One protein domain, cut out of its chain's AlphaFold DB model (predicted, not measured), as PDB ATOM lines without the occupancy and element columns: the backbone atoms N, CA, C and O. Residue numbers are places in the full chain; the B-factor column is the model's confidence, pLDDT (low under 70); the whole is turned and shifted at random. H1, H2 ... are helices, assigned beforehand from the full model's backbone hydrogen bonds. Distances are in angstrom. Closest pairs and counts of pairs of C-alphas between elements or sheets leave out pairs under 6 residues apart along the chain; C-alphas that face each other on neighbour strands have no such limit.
ATOM      1  N   ASN A 334     198.370 172.313 217.285       72.12
ATOM      2  CA  ASN A 334     198.363 170.985 217.903       72.12
ATOM      3  C   ASN A 334     197.694 170.952 219.285       72.12
ATOM      4  O   ASN A 334     197.191 169.905 219.681       72.12
ATOM      5  N   TYR A 335     197.682 172.065 220.027       73.50
ATOM      6  CA  TYR A 335     196.952 172.173 221.294       73.50
ATOM      7  C   TYR A 335     195.445 172.067 221.045       73.50
ATOM      8  O   TYR A 335     194.788 171.215 221.636       73.50
ATOM      9  N   TRP A 336     194.920 172.859 220.107       75.00
ATOM     10  CA  TRP A 336     193.500 172.845 219.753       75.00
ATOM     11  C   TRP A 336     193.048 171.495 219.205       75.00
ATOM     12  O   TRP A 336     191.979 171.014 219.570       75.00
ATOM     13  N   ILE A 337     193.878 170.860 218.373       78.31
ATOM     14  CA  ILE A 337     193.575 169.535 217.826       78.31
ATOM     15  C   ILE A 337     193.562 168.482 218.947       78.31
ATOM     16  O   ILE A 337     192.641 167.673 219.007       78.31
ATOM     17  N   LYS A 338     194.518 168.517 219.890       81.50
ATOM     18  CA  LYS A 338     194.538 167.605 221.052       81.50
ATOM     19  C   LYS A 338     193.362 167.821 222.003       81.50
ATOM     20  O   LYS A 338     192.825 166.841 222.512       81.50
ATOM     21  N   GLN A 339     192.965 169.069 222.241       81.56
ATOM     22  CA  GLN A 339     191.813 169.384 223.084       81.56
ATOM     23  C   GLN A 339     190.516 168.879 222.445       81.56
ATOM     24  O   GLN A 339     189.793 168.112 223.074       81.56
ATOM     25  N   LYS A 340     190.282 169.209 221.166       84.81
ATOM     26  CA  LYS A 340     189.141 168.683 220.402       84.81
ATOM     27  C   LYS A 340     189.129 167.160 220.388       84.81
ATOM     28  O   LYS A 340     188.078 166.553 220.536       84.81
ATOM     29  N   LYS A 341     190.298 166.529 220.261       87.94
ATOM     30  CA  LYS A 341     190.427 165.072 220.324       87.94
ATOM     31  C   LYS A 341     189.941 164.514 221.668       87.94
ATOM     32  O   LYS A 341     189.158 163.572 221.675       87.94
ATOM     33  N   ALA A 342     190.372 165.097 222.786       83.38
ATOM     34  CA  ALA A 342     189.957 164.665 224.122       83.38
ATOM     35  C   ALA A 342     188.447 164.859 224.357       83.38
ATOM     36  O   ALA A 342     187.794 163.979 224.915       83.38
ATOM     37  N   GLU A 343     187.883 165.973 223.885       85.94
ATOM     38  CA  GLU A 343     186.436 166.233 223.917       85.94
ATOM     39  C   GLU A 343     185.667 165.163 223.126       85.94
ATOM     40  O   GLU A 343     184.702 164.588 223.630       85.94
ATOM     41  N   LYS A 344     186.148 164.811 221.928       90.31
ATOM     42  CA  LYS A 344     185.543 163.770 221.082       90.31
ATOM     43  C   LYS A 344     185.654 162.370 221.675       90.31
ATOM     44  O   LYS A 344     184.687 161.616 221.630       90.31
ATOM     45  N   GLU A 345     186.788 162.020 222.279       89.00
ATOM     46  CA  GLU A 345     186.941 160.751 223.007       89.00
ATOM     47  C   GLU A 345     185.951 160.652 224.180       89.00
ATOM     48  O   GLU A 345     185.393 159.583 224.434       89.00
ATOM     49  N   LEU A 346     185.686 161.763 224.873       89.62
ATOM     50  CA  LEU A 346     184.709 161.817 225.959       89.62
ATOM     51  C   LEU A 346     183.269 161.675 225.440       89.62
ATOM     52  O   LEU A 346     182.510 160.882 226.000       89.62
ATOM     53  N   GLU A 347     182.909 162.370 224.354       91.69
ATOM     54  CA  GLU A 347     181.612 162.216 223.666       91.69
ATOM     55  C   GLU A 347     181.366 160.754 223.260       91.69
ATOM     56  O   GLU A 347     180.311 160.195 223.566       91.69
ATOM     57  N   ILE A 348     182.363 160.107 222.648       93.50
ATOM     58  CA  ILE A 348     182.305 158.693 222.252       93.50
ATOM     59  C   ILE A 348     182.077 157.793 223.469       93.50
ATOM     60  O   ILE A 348     181.179 156.954 223.446       93.50
ATOM     61  N   ASN A 349     182.826 157.988 224.558       91.50
ATOM     62  CA  ASN A 349     182.662 157.186 225.774       91.50
ATOM     63  C   ASN A 349     181.259 157.335 226.391       91.50
ATOM     64  O   ASN A 349     180.707 156.371 226.926       91.50
ATOM     65  N   LEU A 350     180.667 158.533 226.333       93.44
ATOM     66  CA  LEU A 350     179.297 158.764 226.799       93.44
ATOM     67  C   LEU A 350     178.266 158.083 225.895       93.44
ATOM     68  O   LEU A 350     177.320 157.480 226.404       93.44
ATOM     69  N   LEU A 351     178.448 158.145 224.575       93.12
ATOM     70  CA  LEU A 351     177.570 157.482 223.611       93.12
ATOM     71  C   LEU A 351     177.671 155.952 223.693       93.12
ATOM     72  O   LEU A 351     176.644 155.282 223.649       93.12
ATOM     73  N   GLU A 352     178.863 155.387 223.904       91.00
ATOM     74  CA  GLU A 352     179.046 153.947 224.144       91.00
ATOM     75  C   GLU A 352     178.311 153.494 225.414       91.00
ATOM     76  O   GLU A 352     177.624 152.470 225.405       91.00
ATOM     77  N   LYS A 353     178.378 154.284 226.494       94.06
ATOM     78  CA  LYS A 353     177.598 154.021 227.715       94.06
ATOM     79  C   LYS A 353     176.091 154.096 227.461       94.06
ATOM     80  O   LYS A 353     175.370 153.198 227.885       94.06
ATOM     81  N   LYS A 354     175.615 155.124 226.746       93.69
ATOM     82  CA  LYS A 354     174.193 155.255 226.376       93.69
ATOM     83  C   LYS A 354     173.722 154.066 225.537       93.69
ATOM     84  O   LYS A 354     172.714 153.460 225.867       93.69
ATOM     85  N   LYS A 355     174.495 153.665 224.525       93.38
ATOM     86  CA  LYS A 355     174.213 152.504 223.667       93.38
ATOM     87  C   LYS A 355     174.050 151.201 224.456       93.38
ATOM     88  O   LYS A 355     173.216 150.368 224.099       93.38
ATOM     89  N   ASN A 356     174.871 151.002 225.486       91.31
ATOM     90  CA  ASN A 356     174.819 149.800 226.318       91.31
ATOM     91  C   ASN A 356     173.575 149.764 227.213       91.31
ATOM     92  O   ASN A 356     173.060 148.681 227.474       91.31
ATOM     93  N   ASN A 357     173.083 150.931 227.633       91.81
ATOM     94  CA  ASN A 357     171.907 151.053 228.493       91.81
ATOM     95  C   ASN A 357     170.585 151.130 227.708       91.81
ATOM     96  O   ASN A 357     169.531 150.878 228.282       91.81
ATOM     97  N   GLU A 358     170.632 151.471 226.417       94.31
ATOM     98  CA  GLU A 358     169.442 151.658 225.587       94.31
ATOM     99  C   GLU A 358     168.814 150.322 225.151       94.31
ATOM    100  O   GLU A 358     169.483 149.459 224.557       94.31
ATOM    101  N   GLN A 359     167.517 150.175 225.438       88.94
ATOM    102  CA  GLN A 359     166.722 148.984 225.119       88.94
ATOM    103  C   GLN A 359     165.911 149.160 223.829       88.94
ATOM    104  O   GLN A 359     165.686 148.174 223.123       88.94
ATOM    105  N   ASP A 360     165.516 150.392 223.480       91.75
ATOM    106  CA  ASP A 360     164.793 150.666 222.237       91.75
ATOM    107  C   ASP A 360     165.727 150.527 221.025       91.75
ATOM    108  O   ASP A 360     166.716 151.248 220.864       91.75
ATOM    109  N   LEU A 361     165.387 149.599 220.125       83.81
ATOM    110  CA  LEU A 361     166.171 149.287 218.933       83.81
ATOM    111  C   LEU A 361     166.355 150.512 218.021       83.81
ATOM    112  O   LEU A 361     167.426 150.682 217.439       83.81
ATOM    113  N   LYS A 362     165.342 151.387 217.913       84.88
ATOM    114  CA  LYS A 362     165.417 152.585 217.057       84.88
ATOM    115  C   LYS A 362     166.373 153.628 217.625       84.88
ATOM    116  O   LYS A 362     167.133 154.240 216.877       84.88
ATOM    117  N   GLN A 363     166.356 153.809 218.942       88.44
ATOM    118  CA  GLN A 363     167.258 154.736 219.630       88.44
ATOM    119  C   GLN A 363     168.691 154.206 219.620       88.44
ATOM    120  O   GLN A 363     169.629 154.964 219.388       88.44
ATOM    121  N   LYS A 364     168.865 152.889 219.744       88.56
ATOM    122  CA  LYS A 364     170.171 152.234 219.639       88.56
ATOM    123  C   LYS A 364     170.814 152.397 218.260       88.56
ATOM    124  O   LYS A 364     172.010 152.671 218.188       88.56
ATOM    125  N   GLU A 365     170.033 152.296 217.183       84.94
ATOM    126  CA  GLU A 365     170.496 152.587 215.816       84.94
ATOM    127  C   GLU A 365     170.897 154.063 215.645       84.94
ATOM    128  O   GLU A 365     171.920 154.353 215.025       84.94
ATOM    129  N   ALA A 366     170.130 154.997 216.220       89.75
ATOM    130  CA  ALA A 366     170.468 156.421 216.184       89.75
ATOM    131  C   ALA A 366     171.780 156.722 216.935       89.75
ATOM    132  O   ALA A 366     172.618 157.468 216.430       89.75
ATOM    133  N   ILE A 367     171.991 156.095 218.099       90.06
ATOM    134  CA  ILE A 367     173.235 156.219 218.875       90.06
ATOM    135  C   ILE A 367     174.420 155.586 218.125       90.06
ATOM    136  O   ILE A 367     175.519 156.134 218.154       90.06
ATOM    137  N   GLU A 368     174.229 154.454 217.436       89.38
ATOM    138  CA  GLU A 368     175.282 153.836 216.613       89.38
ATOM    139  C   GLU A 368     175.706 154.703 215.424       89.38
ATOM    140  O   GLU A 368     176.900 154.780 215.128       89.38
ATOM    141  N   LEU A 369     174.755 155.376 214.771       90.00
ATOM    142  CA  LEU A 369     175.050 156.305 213.681       90.00
ATOM    143  C   LEU A 369     175.817 157.539 214.182       90.00
ATOM    144  O   LEU A 369     176.748 157.996 213.524       90.00
ATOM    145  N   ASP A 370     175.457 158.062 215.358       92.06
ATOM    146  CA  ASP A 370     176.186 159.176 215.971       92.06
ATOM    147  C   ASP A 370     177.609 158.752 216.372       92.06
ATOM    148  O   ASP A 370     178.574 159.451 216.068       92.06
ATOM    149  N   LEU A 371     177.776 157.552 216.944       90.44
ATOM    150  CA  LEU A 371     179.096 156.973 217.221       90.44
ATOM    151  C   LEU A 371     179.965 156.863 215.962       90.44
ATOM    152  O   LEU A 371     181.145 157.199 216.027       90.44
ATOM    153  N   GLU A 372     179.408 156.420 214.830       90.56
ATOM    154  CA  GLU A 372     180.134 156.342 213.553       90.56
ATOM    155  C   GLU A 372     180.661 157.719 213.121       90.56
ATOM    156  O   GLU A 372     181.861 157.863 212.882       90.56
ATOM    157  N   ASN A 373     179.805 158.748 213.137       90.75
ATOM    158  CA  ASN A 373     180.200 160.117 212.790       90.75
ATOM    159  C   ASN A 373     181.313 160.645 213.714       90.75
ATOM    160  O   ASN A 373     182.291 161.229 213.249       90.75
ATOM    161  N   LYS A 374     181.201 160.414 215.030       91.88
ATOM    162  CA  LYS A 374     182.215 160.857 216.003       91.88
ATOM    163  C   LYS A 374     183.541 160.116 215.844       91.88
ATOM    164  O   LYS A 374     184.598 160.714 216.049       91.88
ATOM    165  N   TYR A 375     183.508 158.834 215.475       89.81
ATOM    166  CA  TYR A 375     184.714 158.065 215.177       89.81
ATOM    167  C   TYR A 375     185.422 158.562 213.910       89.81
ATOM    168  O   TYR A 375     186.654 158.635 213.913       89.81
ATOM    169  N   ASP A 376     184.677 158.955 212.875       84.88
ATOM    170  CA  ASP A 376     185.239 159.569 211.666       84.88
ATOM    171  C   ASP A 376     185.886 160.934 211.970       84.88
ATOM    172  O   ASP A 376     187.038 161.164 211.592       84.88
ATOM    173  N   GLU A 377     185.219 161.796 212.748       89.38
ATOM    174  CA  GLU A 377     185.792 163.069 213.226       89.38
ATOM    175  C   GLU A 377     187.092 162.846 214.027       89.38
ATOM    176  O   GLU A 377     188.085 163.559 213.851       89.38
ATOM    177  N   LEU A 378     187.123 161.832 214.899       88.62
ATOM    178  CA  LEU A 378     188.305 161.492 215.695       88.62
ATOM    179  C   LEU A 378     189.467 160.988 214.821       88.62
ATOM    180  O   LEU A 378     190.632 161.280 215.107       88.62
ATOM    181  N   LEU A 379     189.160 160.264 213.740       86.44
ATOM    182  CA  LEU A 379     190.138 159.788 212.762       86.44
ATOM    183  C   LEU A 379     190.753 160.948 211.962       86.44
ATOM    184  O   LEU A 379     191.953 160.930 211.683       86.44
ATOM    185  N   GLU A 380     189.956 161.957 211.599       86.69
ATOM    186  CA  GLU A 380     190.451 163.179 210.952       86.69
ATOM    187  C   GLU A 380     191.398 163.958 211.869       86.69
ATOM    188  O   GLU A 380     192.499 164.314 211.444       86.69
ATOM    189  N   LEU A 381     191.044 164.126 213.148       84.44
ATOM    190  CA  LEU A 381     191.918 164.772 214.136       84.44
ATOM    191  C   LEU A 381     193.246 164.013 214.323       84.44
ATOM    192  O   LEU A 381     194.297 164.635 214.488       84.44
ATOM    193  N   ASP A 382     193.237 162.678 214.256       81.81
ATOM    194  CA  ASP A 382     194.465 161.871 214.326       81.81
ATOM    195  C   ASP A 382     195.345 161.984 213.074       81.81
ATOM    196  O   ASP A 382     196.577 161.990 213.190       81.81
ATOM    197  N   LYS A 383     194.735 162.143 211.891       82.88
ATOM    198  CA  LYS A 383     195.463 162.474 210.656       82.88
ATOM    199  C   LYS A 383     196.114 163.850 210.761       82.88
ATOM    200  O   LYS A 383     197.281 163.985 210.402       82.88
ATOM    201  N   GLU A 384     195.405 164.845 211.295       78.88
ATOM    202  CA  GLU A 384     195.952 166.193 211.495       78.88
ATOM    203  C   GLU A 384     197.118 166.229 212.498       78.88
ATOM    204  O   GLU A 384     198.019 167.053 212.351       78.88
ATOM    205  N   LEU A 385     197.149 165.325 213.485       77.31
ATOM    206  CA  LEU A 385     198.263 165.194 214.436       77.31
ATOM    207  C   LEU A 385     199.461 164.395 213.895       77.31
ATOM    208  O   LEU A 385     200.469 164.282 214.595       77.31
ATOM    209  N   GLY A 386     199.362 163.804 212.698       76.00
ATOM    210  CA  GLY A 386     200.398 162.925 212.142       76.00
ATOM    211  C   GLY A 386     200.599 161.630 212.941       76.00
ATOM    212  O   GLY A 386     201.652 160.998 212.856       76.00
ATOM    213  N   VAL A 387     199.616 161.228 213.756       66.56
ATOM    214  CA  VAL A 387     199.729 160.052 214.623       66.56
ATOM    215  C   VAL A 387     199.287 158.810 213.853       66.56
ATOM    216  O   VAL A 387     198.120 158.638 213.512       66.56
ATOM    217  N   ASN A 388     200.217 157.879 213.640       53.97
ATOM    218  CA  ASN A 388     200.004 156.634 212.891       53.97
ATOM    219  C   ASN A 388     199.216 155.560 213.693       53.97
ATOM    220  O   ASN A 388     199.594 154.392 213.755       53.97
ATOM    221  N   ARG A 389     198.114 155.942 214.358       56.44
ATOM    222  CA  ARG A 389     197.231 155.044 215.146       56.44
ATOM    223  C   ARG A 389     196.020 154.515 214.369       56.44
ATOM    224  O   ARG A 389     195.117 153.931 214.969       56.44
ATOM    225  N   GLN A 390     196.030 154.645 213.041       60.25
ATOM    226  CA  GLN A 390     194.914 154.288 212.155       60.25
ATOM    227  C   GLN A 390     194.358 152.873 212.399       60.25
ATOM    228  O   GLN A 390     193.148 152.682 212.361       60.25
ATOM    229  N   LYS A 391     195.197 151.887 212.753       65.75
ATOM    230  CA  LYS A 391     194.750 150.492 212.930       65.75
ATOM    231  C   LYS A 391     193.688 150.300 214.023       65.75
ATOM    232  O   LYS A 391     192.746 149.553 213.802       65.75
ATOM    233  N   LYS A 392     193.802 150.948 215.189       73.06
ATOM    234  CA  LYS A 392     192.873 150.699 216.316       73.06
ATOM    235  C   LYS A 392     191.526 151.406 216.132       73.06
ATOM    236  O   LYS A 392     190.492 150.851 216.489       73.06
ATOM    237  N   LEU A 393     191.551 152.618 215.580       64.19
ATOM    238  CA  LEU A 393     190.350 153.397 215.274       64.19
ATOM    239  C   LEU A 393     189.575 152.808 214.097       64.19
ATOM    240  O   LEU A 393     188.363 152.667 214.207       64.19
ATOM    241  N   ASN A 394     190.268 152.361 213.045       71.44
ATOM    242  CA  ASN A 394     189.625 151.676 211.923       71.44
ATOM    243  C   ASN A 394     188.883 150.416 212.387       71.44
ATOM    244  O   ASN A 394     187.739 150.222 212.007       71.44
ATOM    245  N   VAL A 395     189.469 149.622 213.291       75.62
ATOM    246  CA  VAL A 395     188.792 148.435 213.850       75.62
ATOM    247  C   VAL A 395     187.510 148.806 214.604       75.62
ATOM    248  O   VAL A 395     186.498 148.129 214.451       75.62
ATOM    249  N   LYS A 396     187.517 149.883 215.400       75.00
ATOM    250  CA  LYS A 396     186.317 150.349 216.118       75.00
ATOM    251  C   LYS A 396     185.251 150.914 215.172       75.00
ATOM    252  O   LYS A 396     184.065 150.646 215.359       75.00
ATOM    253  N   LEU A 397     185.669 151.643 214.139       74.88
ATOM    254  CA  LEU A 397     184.784 152.149 213.091       74.88
ATOM    255  C   LEU A 397     184.133 150.992 212.317       74.88
ATOM    256  O   LEU A 397     182.919 150.982 212.116       74.88
ATOM    257  N   ASP A 398     184.920 149.979 211.955       76.88
ATOM    258  CA  ASP A 398     184.440 148.778 211.275       76.88
ATOM    259  C   ASP A 398     183.470 147.977 212.156       76.88
ATOM    260  O   ASP A 398     182.459 147.476 211.662       76.88
ATOM    261  N   GLN A 399     183.712 147.912 213.471       73.88
ATOM    262  CA  GLN A 399     182.777 147.326 214.438       73.88
ATOM    263  C   GLN A 399     181.454 148.104 214.519       73.88
ATOM    264  O   GLN A 399     180.395 147.473 214.555       73.88
ATOM    265  N   SER A 400     181.483 149.443 214.501       68.25
ATOM    266  CA  SER A 400     180.261 150.265 214.474       68.25
ATOM    267  C   SER A 400     179.464 150.036 213.184       68.25
ATOM    268  O   SER A 400     178.270 149.742 213.228       68.25
ATOM    269  N   LYS A 401     180.150 150.028 212.031       75.62
ATOM    270  CA  LYS A 401     179.565 149.715 210.714       75.62
ATOM    271  C   LYS A 401     178.956 148.316 210.656       75.62
ATOM    272  O   LYS A 401     177.918 148.108 210.021       75.62
ATOM    273  N   LEU A 402     179.593 147.338 211.301       75.31
ATOM    274  CA  LEU A 402     179.068 145.979 211.420       75.31
ATOM    275  C   LEU A 402     177.803 145.940 212.293       75.31
ATOM    276  O   LEU A 402     176.838 145.277 211.914       75.31
ATOM    277  N   GLY A 403     177.787 146.673 213.413       71.56
ATOM    278  CA  GLY A 403     176.620 146.832 214.291       71.56
ATOM    279  C   GLY A 403     175.397 147.351 213.535       71.56
ATOM    280  O   GLY A 403     174.369 146.670 213.494       71.56
ATOM    281  N   ILE A 404     175.573 148.448 212.793       70.31
ATOM    282  CA  ILE A 404     174.521 149.052 211.962       70.31
ATOM    283  C   ILE A 404     174.008 148.051 210.922       70.31
ATOM    284  O   ILE A 404     172.799 147.877 210.762       70.31
ATOM    285  N   LYS A 405     174.903 147.325 210.234       73.88
ATOM    286  CA  LYS A 405     174.511 146.291 209.256       73.88
ATOM    287  C   LYS A 405     173.717 145.149 209.892       73.88
ATOM    288  O   LYS A 405     172.794 144.632 209.262       73.88
ATOM    289  N   LEU A 406     174.064 144.730 211.109       72.38
ATOM    290  CA  LEU A 406     173.365 143.659 211.822       72.38
ATOM    291  C   LEU A 406     171.987 144.108 212.323       72.38
ATOM    292  O   LEU A 406     171.031 143.341 212.189       72.38
ATOM    293  N   LEU A 407     171.863 145.338 212.829       68.56
ATOM    294  CA  LEU A 407     170.577 145.924 213.225       68.56
ATOM    295  C   LEU A 407     169.660 146.124 212.012       68.56
ATOM    296  O   LEU A 407     168.528 145.642 212.014       68.56
ATOM    297  N   GLN A 408     170.192 146.653 210.907       70.81
ATOM    298  CA  GLN A 408     169.470 146.733 209.635       70.81
ATOM    299  C   GLN A 408     169.039 145.352 209.128       70.81
ATOM    300  O   GLN A 408     167.930 145.200 208.621       70.81
ATOM    301  N   LYS A 409     169.881 144.319 209.271       75.06
ATOM    302  CA  LYS A 409     169.534 142.940 208.891       75.06
ATOM    303  C   LYS A 409     168.447 142.341 209.789       75.06
ATOM    304  O   LYS A 409     167.639 141.569 209.281       75.06
ATOM    305  N   LYS A 410     168.401 142.689 211.082       71.88
ATOM    306  CA  LYS A 410     167.286 142.324 211.975       71.88
ATOM    307  C   LYS A 410     165.991 143.012 211.541       71.88
ATOM    308  O   LYS A 410     165.003 142.321 211.338       71.88
ATOM    309  N   ARG A 411     166.034 144.315 211.251       62.09
ATOM    310  CA  ARG A 411     164.881 145.082 210.752       62.09
ATOM    311  C   ARG A 411     164.338 144.539 209.423       62.09
ATOM    312  O   ARG A 411     163.134 144.414 209.249       62.09
ATOM    313  N   ARG A 412     165.229 144.122 208.512       55.78
ATOM    314  CA  ARG A 412     164.882 143.476 207.227       55.78
ATOM    315  C   ARG A 412     164.121 142.156 207.377       55.78
ATOM    316  O   ARG A 412     163.507 141.724 206.411       55.78
ATOM    317  N   LYS A 413     164.181 141.503 208.540       63.44
ATOM    318  CA  LYS A 413     163.373 140.309 208.819       63.44
ATOM    319  C   LYS A 413     161.963 140.645 209.321       63.44
ATOM    320  O   LYS A 413     161.129 139.751 209.334       63.44
ATOM    321  N   GLU A 414     161.697 141.896 209.706       52.53
ATOM    322  CA  GLU A 414     160.443 142.324 210.346       52.53
ATOM    323  C   GLU A 414     159.554 143.220 209.469       52.53
ATOM    324  O   GLU A 414     158.407 143.466 209.831       52.53
ATOM    325  N   THR A 415     160.024 143.710 208.317       47.72
ATOM    326  CA  THR A 415     159.250 144.646 207.476       47.72
ATOM    327  C   THR A 415     158.981 144.137 206.061       47.72
ATOM    328  O   THR A 415     159.902 143.689 205.382       47.72
ATOM    329  N   ASP A 416     157.732 144.303 205.610       56.19
ATOM    330  CA  ASP A 416     157.224 143.972 204.270       56.19
ATOM    331  C   ASP A 416     158.054 144.572 203.118       56.19
ATOM    332  O   ASP A 416     158.326 145.777 203.068       56.19
ATOM    333  N   LEU A 417     158.373 143.721 202.138       57.09
ATOM    334  CA  LEU A 417     159.298 143.953 201.017       57.09
ATOM    335  C   LEU A 417     158.957 145.183 200.142       57.09
ATOM    336  O   LEU A 417     159.844 145.765 199.516       57.09
ATOM    337  N   ASN A 418     157.687 145.598 200.100       58.12
ATOM    338  CA  ASN A 418     157.225 146.704 199.254       58.12
ATOM    339  C   ASN A 418     157.498 148.087 199.865       58.12
ATOM    340  O   ASN A 418     157.965 148.969 199.151       58.12
ATOM    341  N   LYS A 419     157.362 148.261 201.189       57.09
ATOM    342  CA  LYS A 419     157.737 149.525 201.863       57.09
ATOM    343  C   LYS A 419     159.244 149.795 201.793       57.09
ATOM    344  O   LYS A 419     159.690 150.931 201.925       57.09
ATOM    345  N   GLN A 420     160.032 148.745 201.572       53.84
ATOM    346  CA  GLN A 420     161.483 148.819 201.493       53.84
ATOM    347  C   GLN A 420     161.982 149.373 200.151       53.84
ATOM    348  O   GLN A 420     162.978 150.094 200.134       53.84
ATOM    349  N   LYS A 421     161.291 149.089 199.037       62.69
ATOM    350  CA  LYS A 421     161.645 149.652 197.721       62.69
ATOM    351  C   LYS A 421     161.424 151.162 197.669       62.69
ATOM    352  O   LYS A 421     162.270 151.871 197.130       62.69
ATOM    353  N   ASP A 422     160.348 151.638 198.288       63.81
ATOM    354  CA  ASP A 422     160.021 153.065 198.326       63.81
ATOM    355  C   ASP A 422     161.019 153.845 199.192       63.81
ATOM    356  O   ASP A 422     161.501 154.902 198.788       63.81
ATOM    357  N   LEU A 423     161.431 153.278 200.334       61.16
ATOM    358  CA  LEU A 423     162.431 153.900 201.207       61.16
ATOM    359  C   LEU A 423     163.836 153.938 200.569       61.16
ATOM    360  O   LEU A 423     164.566 154.918 200.728       61.16
ATOM    361  N   ASP A 424     164.219 152.894 199.825       64.62
ATOM    362  CA  ASP A 424     165.491 152.856 199.087       64.62
ATOM    363  C   ASP A 424     165.502 153.841 197.905       64.62
ATOM    364  O   ASP A 424     166.545 154.430 197.604       64.62
ATOM    365  N   LEU A 425     164.357 154.053 197.246       68.12
ATOM    366  CA  LEU A 425     164.187 155.094 196.228       68.12
ATOM    367  C   LEU A 425     164.295 156.495 196.843       68.12
ATOM    368  O   LEU A 425     165.042 157.326 196.327       68.12
ATOM    369  N   GLU A 426     163.655 156.732 197.989       70.31
ATOM    370  CA  GLU A 426     163.716 158.019 198.693       70.31
ATOM    371  C   GLU A 426     165.142 158.345 199.183       70.31
ATOM    372  O   GLU A 426     165.620 159.477 199.058       70.31
ATOM    373  N   LEU A 427     165.874 157.348 199.691       65.81
ATOM    374  CA  LEU A 427     167.266 157.515 200.124       65.81
ATOM    375  C   LEU A 427     168.231 157.728 198.953       65.81
ATOM    376  O   LEU A 427     169.193 158.491 199.089       65.81
ATOM    377  N   LYS A 428     167.993 157.087 197.801       71.94
ATOM    378  CA  LYS A 428     168.760 157.357 196.574       71.94
ATOM    379  C   LYS A 428     168.513 158.774 196.067       71.94
ATOM    380  O   LYS A 428     169.486 159.443 195.726       71.94
ATOM    381  N   GLN A 429     167.269 159.250 196.112       62.94
ATOM    382  CA  GLN A 429     166.918 160.619 195.731       62.94
ATOM    383  C   GLN A 429     167.620 161.646 196.634       62.94
ATOM    384  O   GLN A 429     168.360 162.492 196.143       62.94
ATOM    385  N   LYS A 430     167.546 161.480 197.965       68.94
ATOM    386  CA  LYS A 430     168.221 162.379 198.928       68.94
ATOM    387  C   LYS A 430     169.748 162.392 198.793       68.94
ATOM    388  O   LYS A 430     170.388 163.404 199.090       68.94
ATOM    389  N   ARG A 431     170.362 161.277 198.374       70.00
ATOM    390  CA  ARG A 431     171.805 161.217 198.073       70.00
ATOM    391  C   ARG A 431     172.152 161.964 196.790       70.00
ATOM    392  O   ARG A 431     173.182 162.634 196.766       70.00
ATOM    393  N   LEU A 432     171.304 161.861 195.769       65.12
ATOM    394  CA  LEU A 432     171.455 162.605 194.525       65.12
ATOM    395  C   LEU A 432     171.352 164.114 194.791       65.12
ATOM    396  O   LEU A 432     172.252 164.855 194.417       65.12
ATOM    397  N   ASP A 433     170.343 164.542 195.554       67.12
ATOM    398  CA  ASP A 433     170.116 165.954 195.884       67.12
ATOM    399  C   ASP A 433     171.283 166.556 196.685       67.12
ATOM    400  O   ASP A 433     171.748 167.658 196.394       67.12
ATOM    401  N   ARG A 434     171.842 165.812 197.654       63.12
ATOM    402  CA  ARG A 434     173.048 166.247 198.385       63.12
ATOM    403  C   ARG A 434     174.278 166.369 197.492       63.12
ATOM    404  O   ARG A 434     175.060 167.300 197.684       63.12
ATOM    405  N   ALA A 435     174.471 165.441 196.555       62.78
ATOM    406  CA  ALA A 435     175.592 165.499 195.621       62.78
ATOM    407  C   ALA A 435     175.470 166.715 194.688       62.78
ATOM    408  O   ALA A 435     176.465 167.404 194.461       62.78
ATOM    409  N   THR A 436     174.256 167.030 194.232       71.12
ATOM    410  CA  THR A 436     173.960 168.222 193.424       71.12
ATOM    411  C   THR A 436     174.267 169.510 194.195       71.12
ATOM    412  O   THR A 436     175.036 170.334 193.707       71.12
ATOM    413  N   ILE A 437     173.799 169.634 195.445       64.94
ATOM    414  CA  ILE A 437     174.059 170.811 196.298       64.94
ATOM    415  C   ILE A 437     175.563 170.997 196.568       64.94
ATOM    416  O   ILE A 437     176.080 172.115 196.536       64.94
ATOM    417  N   GLN A 438     176.307 169.912 196.821       62.16
ATOM    418  CA  GLN A 438     177.759 169.997 197.017       62.16
ATOM    419  C   GLN A 438     178.498 170.422 195.744       62.16
ATOM    420  O   GLN A 438     179.475 171.171 195.825       62.16
ATOM    421  N   MET A 439     178.034 169.967 194.579       65.38
ATOM    422  CA  MET A 439     178.612 170.342 193.293       65.38
ATOM    423  C   MET A 439     178.353 171.824 192.980       65.38
ATOM    424  O   MET A 439     179.279 172.523 192.569       65.38
ATOM    425  N   GLU A 440     177.149 172.331 193.265       67.12
ATOM    426  CA  GLU A 440     176.790 173.751 193.127       67.12
ATOM    427  C   GLU A 440     177.627 174.647 194.051       67.12
ATOM    428  O   GLU A 440     178.260 175.594 193.579       67.12
ATOM    429  N   LEU A 441     177.752 174.296 195.337       61.50
ATOM    430  CA  LEU A 441     178.586 175.033 196.298       61.50
ATOM    431  C   LEU A 441     180.071 175.045 195.904       61.50
ATOM    432  O   LEU A 441     180.769 176.052 196.069       61.50
ATOM    433  N   PHE A 442     180.580 173.933 195.366       64.62
ATOM    434  CA  PHE A 442     181.944 173.866 194.839       64.62
ATOM    435  C   PHE A 442     182.116 174.773 193.613       64.62
ATOM    436  O   PHE A 442     183.134 175.466 193.483       64.62
ATOM    437  N   HIS A 443     181.108 174.823 192.739       62.53
ATOM    438  CA  HIS A 443     181.128 175.658 191.546       62.53
ATOM    439  C   HIS A 443     181.066 177.156 191.883       62.53
ATOM    440  O   HIS A 443     181.856 177.932 191.336       62.53
ATOM    441  N   GLU A 444     180.221 177.561 192.835       64.06
ATOM    442  CA  GLU A 444     180.133 178.939 193.338       64.06
ATOM    443  C   GLU A 444     181.435 179.396 194.004       64.06
ATOM    444  O   GLU A 444     181.930 180.499 193.740       64.06
ATOM    445  N   LYS A 445     182.063 178.524 194.804       66.12
ATOM    446  CA  LYS A 445     183.364 178.803 195.432       66.12
ATOM    447  C   LYS A 445     184.464 179.026 194.391       66.12
ATOM    448  O   LYS A 445     185.286 179.935 194.545       66.12
ATOM    449  N   ASN A 446     184.463 178.252 193.304       66.38
ATOM    450  CA  ASN A 446     185.400 178.436 192.194       66.38
ATOM    451  C   ASN A 446     185.146 179.736 191.419       66.38
ATOM    452  O   ASN A 446     186.104 180.432 191.071       66.38
ATOM    453  N   ILE A 447     183.883 180.116 191.206       66.94
ATOM    454  CA  ILE A 447     183.517 181.391 190.570       66.94
ATOM    455  C   ILE A 447     183.987 182.572 191.432       66.94
ATOM    456  O   ILE A 447     184.676 183.464 190.929       66.94
ATOM    457  N   ALA A 448     183.719 182.553 192.741       59.59
ATOM    458  CA  ALA A 448     184.163 183.594 193.669       59.59
ATOM    459  C   ALA A 448     185.698 183.729 193.706       59.59
ATOM    460  O   ALA A 448     186.242 184.839 193.673       59.59
ATOM    461  N   MET A 449     186.413 182.600 193.701       62.25
ATOM    462  CA  MET A 449     187.877 182.572 193.691       62.25
ATOM    463  C   MET A 449     188.465 183.087 192.368       62.25
ATOM    464  O   MET A 449     189.481 183.788 192.378       62.25
ATOM    465  N   ASN A 450     187.816 182.820 191.233       63.91
ATOM    466  CA  ASN A 450     188.217 183.365 189.935       63.91
ATOM    467  C   ASN A 450     187.956 184.874 189.831       63.91
ATOM    468  O   ASN A 450     188.835 185.606 189.373       63.91
ATOM    469  N   ILE A 451     186.824 185.368 190.344       65.19
ATOM    470  CA  ILE A 451     186.538 186.812 190.429       65.19
ATOM    471  C   ILE A 451     187.587 187.520 191.301       65.19
ATOM    472  O   ILE A 451     188.072 188.600 190.948       65.19
ATOM    473  N   TYR A 452     187.990 186.909 192.418       65.56
ATOM    474  CA  TYR A 452     189.054 187.436 193.274       65.56
ATOM    475  C   TYR A 452     190.411 187.488 192.551       65.56
ATOM    476  O   TYR A 452     191.081 188.526 192.574       65.56
ATOM    477  N   LYS A 453     190.796 186.413 191.844       64.88
ATOM    478  CA  LYS A 453     192.028 186.366 191.033       64.88
ATOM    479  C   LYS A 453     192.036 187.439 189.942       64.88
ATOM    480  O   LYS A 453     193.032 188.145 189.807       64.88
ATOM    481  N   GLN A 454     190.923 187.627 189.230       61.09
ATOM    482  CA  GLN A 454     190.787 188.667 188.202       61.09
ATOM    483  C   GLN A 454     190.897 190.084 188.784       61.09
ATOM    484  O   GLN A 454     191.604 190.926 188.225       61.09
ATOM    485  N   LYS A 455     190.263 190.361 189.935       68.31
ATOM    486  CA  LYS A 455     190.383 191.663 190.620       68.31
ATOM    487  C   LYS A 455     191.820 191.948 191.061       68.31
ATOM    488  O   LYS A 455     192.290 193.072 190.891       68.31
ATOM    489  N   LYS A 456     192.532 190.941 191.574       64.25
ATOM    490  CA  LYS A 456     193.942 191.064 191.976       64.25
ATOM    491  C   LYS A 456     194.856 191.355 190.780       64.25
ATOM    492  O   LYS A 456     195.632 192.305 190.837       64.25
ATOM    493  N   LEU A 457     194.686 190.622 189.677       60.72
ATOM    494  CA  LEU A 457     195.414 190.840 188.417       60.72
ATOM    495  C   LEU A 457     195.189 192.251 187.857       60.72
ATOM    496  O   LEU A 457     196.134 192.912 187.436       60.72
ATOM    497  N   LYS A 458     193.955 192.762 187.922       63.09
ATOM    498  CA  LYS A 458     193.618 194.120 187.465       63.09
ATOM    499  C   LYS A 458     194.300 195.212 188.303       63.09
ATOM    500  O   LYS A 458     194.670 196.254 187.764       63.09
ATOM    501  N   ILE A 459     194.492 194.978 189.605       63.12
ATOM    502  CA  ILE A 459     195.222 195.890 190.503       63.12
ATOM    503  C   ILE A 459     196.729 195.847 190.218       63.12
ATOM    504  O   ILE A 459     197.362 196.901 190.169       63.12
ATOM    505  N   GLU A 460     197.303 194.661 190.004       56.19
ATOM    506  CA  GLU A 460     198.730 194.502 189.688       56.19
ATOM    507  C   GLU A 460     199.084 195.081 188.313       56.19
ATOM    508  O   GLU A 460     200.023 195.870 188.220       56.19
ATOM    509  N   LEU A 461     198.271 194.826 187.280       60.84
ATOM    510  CA  LEU A 461     198.424 195.462 185.967       60.84
ATOM    511  C   LEU A 461     198.338 196.990 186.063       60.84
ATOM    512  O   LEU A 461     199.102 197.694 185.409       60.84
ATOM    513  N   GLY A 462     197.463 197.522 186.924       63.62
ATOM    514  CA  GLY A 462     197.384 198.959 187.195       63.62
ATOM    515  C   GLY A 462     198.645 199.538 187.852       63.62
ATOM    516  O   GLY A 462     198.991 200.685 187.581       63.62
ATOM    517  N   ARG A 463     199.346 198.759 188.688       60.62
ATOM    518  CA  ARG A 463     200.617 199.158 189.320       60.62
ATOM    519  C   ARG A 463     201.792 199.086 188.346       60.62
ATOM    520  O   ARG A 463     202.610 199.997 188.345       60.62
ATOM    521  N   ILE A 464     201.840 198.056 187.499       57.53
ATOM    522  CA  ILE A 464     202.869 197.908 186.456       57.53
ATOM    523  C   ILE A 464     202.755 199.048 185.444       57.53
ATOM    524  O   ILE A 464     203.745 199.707 185.158       57.53
ATOM    525  N   ARG A 465     201.536 199.368 184.991       50.25
ATOM    526  CA  ARG A 465     201.298 200.500 184.079       50.25
ATOM    527  C   ARG A 465     201.699 201.848 184.682       50.25
ATOM    528  O   ARG A 465     202.072 202.739 183.938       50.25
ATOM    529  N   LEU A 466     201.603 202.009 186.005       49.47
ATOM    530  CA  LEU A 466     202.053 203.219 186.701       49.47
ATOM    531  C   LEU A 466     203.580 203.315 186.750       49.47
ATOM    532  O   LEU A 466     204.098 204.382 186.453       49.47
ATOM    533  N   LYS A 467     204.278 202.211 187.034       59.19
ATOM    534  CA  LYS A 467     205.747 202.166 186.993       59.19
ATOM    535  C   LYS A 467     206.299 202.430 185.591       59.19
ATOM    536  O   LYS A 467     207.178 203.260 185.441       59.19
ATOM    537  N   LEU A 468     205.694 201.834 184.564       55.19
ATOM    538  CA  LEU A 468     206.083 202.034 183.161       55.19
ATOM    539  C   LEU A 468     205.860 203.475 182.664       55.19
ATOM    540  O   LEU A 468     206.517 203.919 181.731       55.19
TER     541      LEU A 468
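Overview. This is residues 334 to 468 of the 1053 residues of an uncharacterized protein of Gigaspora rosea (UniProt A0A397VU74). Three helices, H1, H2 and H3, fold back and forth side by side, with H2 between H1 and H3, and one much longer helix, H4, turns back from the end of H3 as a lone arm that makes the longest axis. H4 and the three-helix body open like a V, with the link from H3 to H4 at its closed end. The printed part has 135 residues, with four named helices in the order H1, H2, H3, H4 and no named strand; its class is all helix. It is extended, with a radius of gyration of the C-alphas of 23.4 A, and its flat outline spans 79 by 44 by 22 A.

Along the chain. Find C-alpha 334 at (198.363, 170.985, 217.903); from there H1 runs through residues 334 to 357, 34.8 A long. H2, residues 361 to 384, is 35.0 A long, and H3, residues 390 to 411, is 31.4 A long. Start H4 at C-alpha 417, (159.298, 143.953, 201.017), and go 76.7 A to C-alpha 468 at (206.083, 202.034, 183.161).

Arrangement. Look first at the helical hairpin of H1 and H2, which touch and run opposite ways at a shallow tilt of 19 degrees; their closest C-alphas, of Lys 355 and Lys 364, are 5.7 A apart. H2 and H3 form the next hairpin: they touch and run opposite ways at a shallow tilt of 20 degrees, their closest C-alphas, of Glu 372 and Ser 400, being 6.1 A apart. H1 and H3 are apart, and H4 is apart from H1, H2 and H3. Every O i to N i+4 pair is within hydrogen-bond range in H1, H2 and H3; in H4, 46 of 48 are.

Size, cuts and confidence. The C-alphas of Glu 414 and Leu 468, the two farthest apart, are 79.9 A apart. Residues 413 to 419 and 421 to 468 stand free. The printed part has no cut, and its three links are tight. Mean pLDDT is 73.4 over the printed part but 63 over H4, where residues 437 to 468 are under 70.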